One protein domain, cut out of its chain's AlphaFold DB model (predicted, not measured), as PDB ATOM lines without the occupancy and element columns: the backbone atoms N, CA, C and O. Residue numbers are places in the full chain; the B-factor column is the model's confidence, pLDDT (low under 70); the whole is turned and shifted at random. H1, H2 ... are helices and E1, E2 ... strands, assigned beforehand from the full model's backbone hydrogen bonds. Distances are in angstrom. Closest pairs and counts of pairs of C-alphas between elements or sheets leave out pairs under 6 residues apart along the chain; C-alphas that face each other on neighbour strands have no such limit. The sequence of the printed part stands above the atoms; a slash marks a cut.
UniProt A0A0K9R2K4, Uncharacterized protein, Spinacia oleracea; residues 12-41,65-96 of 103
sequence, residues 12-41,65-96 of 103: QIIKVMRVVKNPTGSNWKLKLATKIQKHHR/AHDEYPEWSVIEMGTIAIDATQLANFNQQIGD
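AT A GLANCE: This is residues 12 to 41 and 65 to 96 of the 103 residues of an uncharacterized protein of Spinacia oleracea (UniProt A0A0K9R2K4). Look first for a long two-stranded hairpin, E1 and E2, and then for a separate open arm of chain with two short helices, H1 and H2, one after the other. The arm's residues 67 to 72 and 76 to 96 stand free, and the parts share no common core. The printed part has 62 residues, with two named strands followed by two named helices; the sheet's order is E1 - E2, antiparallel, and the class is mixed, helices and strands. The whole is extended, with a radius of gyration of the C-alphas of 20.3 A, and only just flat, spanning 66 by 40 by 22 A.

HOW THE PARTS SIT: Start at E1, residues 12 to 21, and E2, residues 28 to 38: they are antiparallel neighbours in a hairpin, at 159 degrees between their directions. N 12 and O 37 are within hydrogen-bond range at 3.0 A, as are N 29 and O 20 at 2.8 A. C-alphas 15 and 34 face each other at 4.5 A. Past the cut, H1, residues 74 to 79, is apart from E1. H2, residues 84 to 94, is apart from E1, E2 and H1. In both helices every O i to N i+4 pair is within hydrogen-bond range.

IN THESE COORDINATES: Find C-alpha 12 at (53.070, -13.088, 9.013); from there E1 runs 28.4 A to C-alpha 21. E2 runs 31.8 A from C-alpha 28 at (40.087, 12.235, 11.011) to C-alpha 38. H1 measures 8.8 A from C-alpha 74 to C-alpha 79. H2 measures 15.5 A and ends at C-alpha 94, at (51.639, 29.381, 36.058).

THE WHOLE: The C-alphas of Arg 41 and Asp 96 are the two farthest apart, at 66.7 A. Residues 42 to 64 are not printed, and C-alphas 41 and 65 are 37.5 A apart across this cut. The link from E1 to E2 is short and that from H1 to H2 is tight. The mean pLDDT of the printed part is 70.2; look for values under 70 at, among others, residues 36 to 41 and 91 to 96.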
ATOM      1  N   GLN A  12      52.927 -14.334   8.273       62.88
ATOM      2  CA  GLN A  12      53.070 -13.088   9.013       62.88
ATOM      3  C   GLN A  12      51.819 -12.246   8.788       62.88
ATOM      4  O   GLN A  12      51.466 -11.917   7.653       62.88
ATOM      5  N   ILE A  13      51.126 -11.927   9.880       64.62
ATOM      6  CA  ILE A  13      49.983 -11.017   9.873       64.62
ATOM      7  C   ILE A  13      50.499  -9.664  10.345       64.62
ATOM      8  O   ILE A  13      50.848  -9.500  11.510       64.62
ATOM      9  N   ILE A  14      50.549  -8.699   9.432       71.69
ATOM     10  CA  ILE A  14      50.964  -7.328   9.727       71.69
ATOM     11  C   ILE A  14      49.706  -6.465   9.745       71.69
ATOM     12  O   ILE A  14      48.980  -6.379   8.752       71.69
ATOM     13  N   LYS A  15      49.443  -5.818  10.879       71.81
ATOM     14  CA  LYS A  15      48.358  -4.847  11.034       71.81
ATOM     15  C   LYS A  15      48.947  -3.446  10.936       71.81
ATOM     16  O   LYS A  15      49.812  -3.089  11.725       71.81
ATOM     17  N   VAL A  16      48.493  -2.668   9.958       74.38
ATOM     18  CA  VAL A  16      48.914  -1.276   9.770       74.38
ATOM     19  C   VAL A  16      47.718  -0.377  10.028       74.38
ATOM     20  O   VAL A  16      46.706  -0.454   9.329       74.38
ATOM     21  N   MET A  17      47.843   0.484  11.032       71.31
ATOM     22  CA  MET A  17      46.852   1.499  11.355       71.31
ATOM     23  C   MET A  17      47.290   2.827  10.748       71.31
ATOM     24  O   MET A  17      48.438   3.238  10.904       71.31
ATOM     25  N   ARG A  18      46.391   3.485  10.017       75.62
ATOM     26  CA  ARG A  18      46.668   4.791   9.412       75.62
ATOM     27  C   ARG A  18      45.546   5.771   9.699       75.62
ATOM     28  O   ARG A  18      44.374   5.464   9.480       75.62
ATOM     29  N   VAL A  19      45.919   6.964  10.138       76.62
ATOM     30  CA  VAL A  19      45.002   8.093  10.271       76.62
ATOM     31  C   VAL A  19      44.846   8.722   8.892       76.62
ATOM     32  O   VAL A  19      45.826   9.072   8.237       76.62
ATOM     33  N   VAL A  20      43.614   8.822   8.406       80.06
ATOM     34  CA  VAL A  20      43.293   9.456   7.126       80.06
ATOM     35  C   VAL A  20      42.262  10.546   7.331       80.06
ATOM     36  O   VAL A  20      41.257  10.364   8.014       80.06
ATOM     37  N   LYS A  21      42.496  11.687   6.688       75.25
ATOM     38  CA  LYS A  21      41.538  12.787   6.668       75.25
ATOM     39  C   LYS A  21      40.276  12.361   5.917       75.25
ATOM     40  O   LYS A  21      40.365  11.766   4.839       75.25
ATOM     41  N   ASN A  22      39.111  12.641   6.492       75.56
ATOM     42  CA  ASN A  22      37.847  12.416   5.809       75.56
ATOM     43  C   ASN A  22      37.716  13.423   4.647       75.56
ATOM     44  O   ASN A  22      37.867  14.620   4.875       75.56
ATOM     45  N   PRO A  23      37.455  12.988   3.404       71.81
ATOM     46  CA  PRO A  23      37.259  13.916   2.290       71.81
ATOM     47  C   PRO A  23      35.990  14.771   2.434       71.81
ATOM     48  O   PRO A  23      35.910  15.835   1.832       71.81
ATOM     49  N   THR A  24      35.016  14.330   3.237       74.06
ATOM     50  CA  THR A  24      33.700  14.978   3.367       74.06
ATOM     51  C   THR A  24      33.566  15.843   4.630       74.06
ATOM     52  O   THR A  24      32.495  16.375   4.894       74.06
ATOM     53  N   GLY A  25      34.619  15.996   5.441       70.56
ATOM     54  CA  GLY A  25      34.560  16.814   6.657       70.56
ATOM     55  C   GLY A  25      35.903  16.961   7.372       70.56
ATOM     56  O   GLY A  25      36.890  16.337   6.995       70.56
ATOM     57  N   SER A  26      35.941  17.773   8.429       72.81
ATOM     58  CA  SER A  26      37.173  18.085   9.178       72.81
ATOM     59  C   SER A  26      37.659  16.971  10.114       72.81
ATOM     60  O   SER A  26      38.728  17.100  10.701       72.81
ATOM     61  N   ASN A  27      36.921  15.866  10.230       72.00
ATOM     62  CA  ASN A  27      37.238  14.792  11.170       72.00
ATOM     63  C   ASN A  27      38.228  13.782  10.569       72.00
ATOM     64  O   ASN A  27      38.151  13.419   9.389       72.00
ATOM     65  N   TRP A  28      39.151  13.291  11.390       76.94
ATOM     66  CA  TRP A  28      40.087  12.235  11.011       76.94
ATOM     67  C   TRP A  28      39.455  10.860  11.239       76.94
ATOM     68  O   TRP A  28      38.751  10.647  12.221       76.94
ATOM     69  N   LYS A  29      39.682   9.917  10.320       74.69
ATOM     70  CA  LYS A  29      39.242   8.523  10.452       74.69
ATOM     71  C   LYS A  29      40.448   7.604  10.561       74.69
ATOM     72  O   LYS A  29      41.400   7.733   9.790       74.69
ATOM     73  N   LEU A  30      40.384   6.640  11.469       72.19
ATOM     74  CA  LEU A  30      41.374   5.577  11.561       72.19
ATOM     75  C   LEU A  30      41.000   4.460  10.582       72.19
ATOM     76  O   LEU A  30      39.861   3.999  10.552       72.19
ATOM     77  N   LYS A  31      41.943   4.042   9.739       73.19
ATOM     78  CA  LYS A  31      41.779   2.877   8.864       73.19
ATOM     79  C   LYS A  31      42.766   1.801   9.278       73.19
ATOM     80  O   LYS A  31      43.974   2.035   9.263       73.19
ATOM     81  N   LEU A  32      42.243   0.623   9.598       71.94
ATOM     82  CA  LEU A  32      43.038  -0.573   9.821       71.94
ATOM     83  C   LEU A  32      43.160  -1.346   8.507       71.94
ATOM     84  O   LEU A  32      42.163  -1.751   7.913       71.94
ATOM     85  N   ALA A  33      44.390  -1.554   8.050       71.88
ATOM     86  CA  ALA A  33      44.695  -2.445   6.945       71.88
ATOM     87  C   ALA A  33      45.454  -3.654   7.493       71.88
ATOM     88  O   ALA A  33      46.555  -3.521   8.026       71.88
ATOM     89  N   THR A  34      44.869  -4.842   7.359       68.38
ATOM     90  CA  THR A  34      45.547  -6.092   7.712       68.38
ATOM     91  C   THR A  34      46.144  -6.694   6.450       68.38
ATOM     92  O   THR A  34      45.421  -7.018   5.508       68.38
ATOM     93  N   LYS A  35      47.468  -6.844   6.421       71.94
ATOM     94  CA  LYS A  35      48.186  -7.513   5.339       71.94
ATOM     95  C   LYS A  35      48.659  -8.874   5.827       71.94
ATOM     96  O   LYS A  35      49.425  -8.969   6.781       71.94
ATOM     97  N   ILE A  36      48.203  -9.925   5.156       69.50
ATOM     98  CA  ILE A  36      48.650 -11.296   5.408       69.50
ATOM     99  C   ILE A  36      49.724 -11.616   4.373       69.50
ATOM    100  O   ILE A  36      49.446 -11.642   3.173       69.50
ATOM    101  N   GLN A  37      50.957 -11.831   4.824       60.75
ATOM    102  CA  GLN A  37      52.079 -12.190   3.964       60.75
ATOM    103  C   GLN A  37      52.427 -13.666   4.164       60.75
ATOM    104  O   GLN A  37      52.875 -14.081   5.235       60.75
ATOM    105  N   LYS A  38      52.225 -14.469   3.111       58.72
ATOM    106  CA  LYS A  38      52.718 -15.848   3.048       58.72
ATOM    107  C   LYS A  38      54.166 -15.822   2.567       58.72
ATOM    108  O   LYS A  38      54.428 -15.444   1.424       58.72
ATOM    109  N   HIS A  39      55.114 -16.228   3.405       47.97
ATOM    110  CA  HIS A  39      56.490 -16.428   2.954       47.97
ATOM    111  C   HIS A  39      56.624 -17.812   2.314       47.97
ATOM    112  O   HIS A  39      56.887 -18.801   2.995       47.97
ATOM    113  N   HIS A  40      56.475 -17.887   0.990       43.41
ATOM    114  CA  HIS A  40      56.961 -19.044   0.245       43.41
ATOM    115  C   HIS A  40      58.489 -18.974   0.211       43.41
ATOM    116  O   HIS A  40      59.065 -18.090  -0.427       43.41
ATOM    117  N   ARG A  41      59.161 -19.906   0.903       47.38
ATOM    118  CA  ARG A  41      60.542 -20.252   0.556       47.38
ATOM    119  C   ARG A  41      60.469 -20.705  -0.903       47.38
ATOM    120  O   ARG A  41      59.899 -21.758  -1.163       47.38
ATOM    121  N   ALA A  65      48.135  -1.253  29.312       60.38
ATOM    122  CA  ALA A  65      48.933  -0.801  30.449       60.38
ATOM    123  C   ALA A  65      50.332  -0.402  29.952       60.38
ATOM    124  O   ALA A  65      50.868  -1.029  29.032       60.38
ATOM    125  N   HIS A  66      50.908   0.659  30.514       65.06
ATOM    126  CA  HIS A  66      52.258   1.073  30.146       65.06
ATOM    127  C   HIS A  66      53.265  -0.019  30.548       65.06
ATOM    128  O   HIS A  66      53.266  -0.454  31.695       65.06
ATOM    129  N   ASP A  67      54.163  -0.421  29.638       68.31
ATOM    130  CA  ASP A  67      55.190  -1.446  29.918       68.31
ATOM    131  C   ASP A  67      56.128  -1.048  31.080       68.31
ATOM    132  O   ASP A  67      56.652  -1.903  31.789       68.31
ATOM    133  N   GLU A  68      56.337   0.259  31.279       76.56
ATOM    134  CA  GLU A  68      57.182   0.829  32.339       76.56
ATOM    135  C   GLU A  68      56.409   1.101  33.641       76.56
ATOM    136  O   GLU A  68      56.980   1.052  34.728       76.56
ATOM    137  N   TYR A  69      55.095   1.321  33.538       72.75
ATOM    138  CA  TYR A  69      54.206   1.613  34.662       72.75
ATOM    139  C   TYR A  69      52.925   0.787  34.529       72.75
ATOM    140  O   TYR A  69      51.881   1.315  34.144       72.75
ATOM    141  N   PRO A  70      52.994  -0.520  34.834       71.62
ATOM    142  CA  PRO A  70      51.853  -1.421  34.688       71.62
ATOM    143  C   PRO A  70      50.683  -1.053  35.611       71.62
ATOM    144  O   PRO A  70      49.541  -1.373  35.302       71.62
ATOM    145  N   GLU A  71      50.961  -0.338  36.705       77.06
ATOM    146  CA  GLU A  71      49.956   0.203  37.630       77.06
ATOM    147  C   GLU A  71      49.209   1.424  37.061       77.06
ATOM    148  O   GLU A  71      48.195   1.840  37.613       77.06
ATOM    149  N   TRP A  72      49.693   2.029  35.970       71.50
ATOM    150  CA  TRP A  72      49.010   3.139  35.309       71.50
ATOM    151  C   TRP A  72      48.078   2.588  34.241       71.50
ATOM    152  O   TRP A  72      48.470   2.298  33.106       71.50
ATOM    153  N   SER A  73      46.812   2.438  34.624       68.25
ATOM    154  CA  SER A  73      45.783   2.029  33.683       68.25
ATOM    155  C   SER A  73      45.436   3.188  32.751       68.25
ATOM    156  O   SER A  73      44.973   4.249  33.169       68.25
ATOM    157  N   VAL A  74      45.586   2.964  31.445       66.19
ATOM    158  CA  VAL A  74      45.118   3.902  30.408       66.19
ATOM    159  C   VAL A  74      43.605   4.137  30.510       66.19
ATOM    160  O   VAL A  74      43.118   5.200  30.130       66.19
ATOM    161  N   ILE A  75      42.858   3.178  31.070       69.19
ATOM    162  CA  ILE A  75      41.426   3.338  31.343       69.19
ATOM    163  C   ILE A  75      41.206   4.401  32.419       69.19
ATOM    164  O   ILE A  75      40.347   5.262  32.248       69.19
ATOM    165  N   GLU A  76      42.000   4.378  33.491       70.06
ATOM    166  CA  GLU A  76      41.918   5.377  34.559       70.06
ATOM    167  C   GLU A  76      42.188   6.776  33.996       70.06
ATOM    168  O   GLU A  76      41.392   7.688  34.208       70.06
ATOM    169  N   MET A  77      43.203   6.925  33.139       69.88
ATOM    170  CA  MET A  77      43.482   8.193  32.449       69.88
ATOM    171  C   MET A  77      42.360   8.630  31.500       69.88
ATOM    172  O   MET A  77      42.069   9.819  31.395       69.88
ATOM    173  N   GLY A  78      41.703   7.683  30.826       67.19
ATOM    174  CA  GLY A  78      40.566   7.960  29.947       67.19
ATOM    175  C   GLY A  78      39.314   8.442  30.688       67.19
ATOM    176  O   GLY A  78      38.465   9.095  30.086       67.19
ATOM    177  N   THR A  79      39.203   8.156  31.989       72.00
ATOM    178  CA  THR A  79      38.108   8.655  32.840       72.00
ATOM    179  C   THR A  79      38.354  10.049  33.414       72.00
ATOM    180  O   THR A  79      37.422  10.674  33.923       72.00
ATOM    181  N   ILE A  80      39.578  10.573  33.302       71.06
ATOM    182  CA  ILE A  80      39.917  11.918  33.767       71.06
ATOM    183  C   ILE A  80      39.423  12.929  32.726       71.06
ATOM    184  O   ILE A  80      40.067  13.190  31.711       71.06
ATOM    185  N   ALA A  81      38.254  13.512  32.979       74.38
ATOM    186  CA  ALA A  81      37.736  14.623  32.196       74.38
ATOM    187  C   ALA A  81      38.374  15.935  32.675       74.38
ATOM    188  O   ALA A  81      38.093  16.406  33.776       74.38
ATOM    189  N   ILE A  82      39.229  16.532  31.844       77.44
ATOM    190  CA  ILE A  82      39.817  17.851  32.106       77.44
ATOM    191  C   ILE A  82      38.919  18.915  31.466       77.44
ATOM    192  O   ILE A  82      38.727  18.924  30.250       77.44
ATOM    193  N   ASP A  83      38.367  19.823  32.274       83.62
ATOM    194  CA  ASP A  83      37.605  20.975  31.778       83.62
ATOM    195  C   ASP A  83      38.560  22.009  31.159       83.62
ATOM    196  O   ASP A  83      39.498  22.487  31.803       83.62
ATOM    197  N   ALA A  84      38.303  22.388  29.905       78.50
ATOM    198  CA  ALA A  84      39.086  23.384  29.176       78.50
ATOM    199  C   ALA A  84      39.145  24.744  29.897       78.50
ATOM    200  O   ALA A  84      40.143  25.453  29.786       78.50
ATOM    201  N   THR A  85      38.111  25.093  30.666       82.88
ATOM    202  CA  THR A  85      38.063  26.323  31.470       82.88
ATOM    203  C   THR A  85      39.009  26.239  32.664       82.88
ATOM    204  O   THR A  85      39.728  27.192  32.960       82.88
ATOM    205  N   GLN A  86      39.056  25.079  33.325       81.25
ATOM    206  CA  GLN A  86      39.992  24.834  34.423       81.25
ATOM    207  C   GLN A  86      41.437  24.854  33.917       81.25
ATOM    208  O   GLN A  86      42.298  25.458  34.553       81.25
ATOM    209  N   LEU A  87      41.685  24.291  32.731       83.25
ATOM    210  CA  LEU A  87      43.003  24.322  32.098       83.25
ATOM    211  C   LEU A  87      43.419  25.741  31.671       83.25
ATOM    212  O   LEU A  87      44.575  26.125  31.837       83.25
ATOM    213  N   ALA A  88      42.482  26.544  31.156       78.06
ATOM    214  CA  ALA A  88      42.739  27.934  30.781       78.06
ATOM    215  C   ALA A  88      43.098  28.812  31.992       78.06
ATOM    216  O   ALA A  88      43.991  29.650  31.888       78.06
ATOM    217  N   ASN A  89      42.441  28.595  33.134       75.50
ATOM    218  CA  ASN A  89      42.735  29.307  34.381       75.50
ATOM    219  C   ASN A  89      44.062  28.850  35.002       75.50
ATOM    220  O   ASN A  89      44.811  29.672  35.520       75.50
ATOM    221  N   PHE A  90      44.388  27.559  34.897       74.56
ATOM    222  CA  PHE A  90      45.670  27.023  35.350       74.56
ATOM    223  C   PHE A  90      46.848  27.640  34.579       74.56
ATOM    224  O   PHE A  90      47.796  28.120  35.190       74.56
ATOM    225  N   ASN A  91      46.751  27.739  33.249       65.69
ATOM    226  CA  ASN A  91      47.787  28.376  32.424       65.69
ATOM    227  C   ASN A  91      48.002  29.864  32.743       65.69
ATOM    228  O   ASN A  91      49.096  30.373  32.522       65.69
ATOM    229  N   GLN A  92      46.978  30.564  33.240       66.62
ATOM    230  CA  GLN A  92      47.118  31.957  33.676       66.62
ATOM    231  C   GLN A  92      47.877  32.061  35.002       66.62
ATOM    232  O   GLN A  92      48.629  33.003  35.189       66.62
ATOM    233  N   GLN A  93      47.718  31.080  35.891       61.97
ATOM    234  CA  GLN A  93      48.353  31.076  37.208       61.97
ATOM    235  C   GLN A  93      49.836  30.667  37.167       61.97
ATOM    236  O   GLN A  93      50.605  31.088  38.022       61.97
ATOM    237  N   ILE A  94      50.249  29.860  36.182       64.94
ATOM    238  CA  ILE A  94      51.639  29.381  36.058       64.94
ATOM    239  C   ILE A  94      52.609  30.501  35.648       64.94
ATOM    240  O   ILE A  94      53.778  30.445  36.006       64.94
ATOM    241  N   GLY A  95      52.141  31.518  34.917       60.59
ATOM    242  CA  GLY A  95      52.994  32.611  34.434       60.59
ATOM    243  C   GLY A  95      53.362  33.667  35.483       60.59
ATOM    244  O   GLY A  95      54.186  34.527  35.187       60.59
ATOM    245  N   ASP A  96      52.766  33.617  36.677       59.19
ATOM    246  CA  ASP A  96      52.870  34.688  37.677       59.19
ATOM    247  C   ASP A  96      53.804  34.359  38.864       59.19
ATOM    248  O   ASP A  96      54.072  35.246  39.673       59.19
TER     249      ASP A  96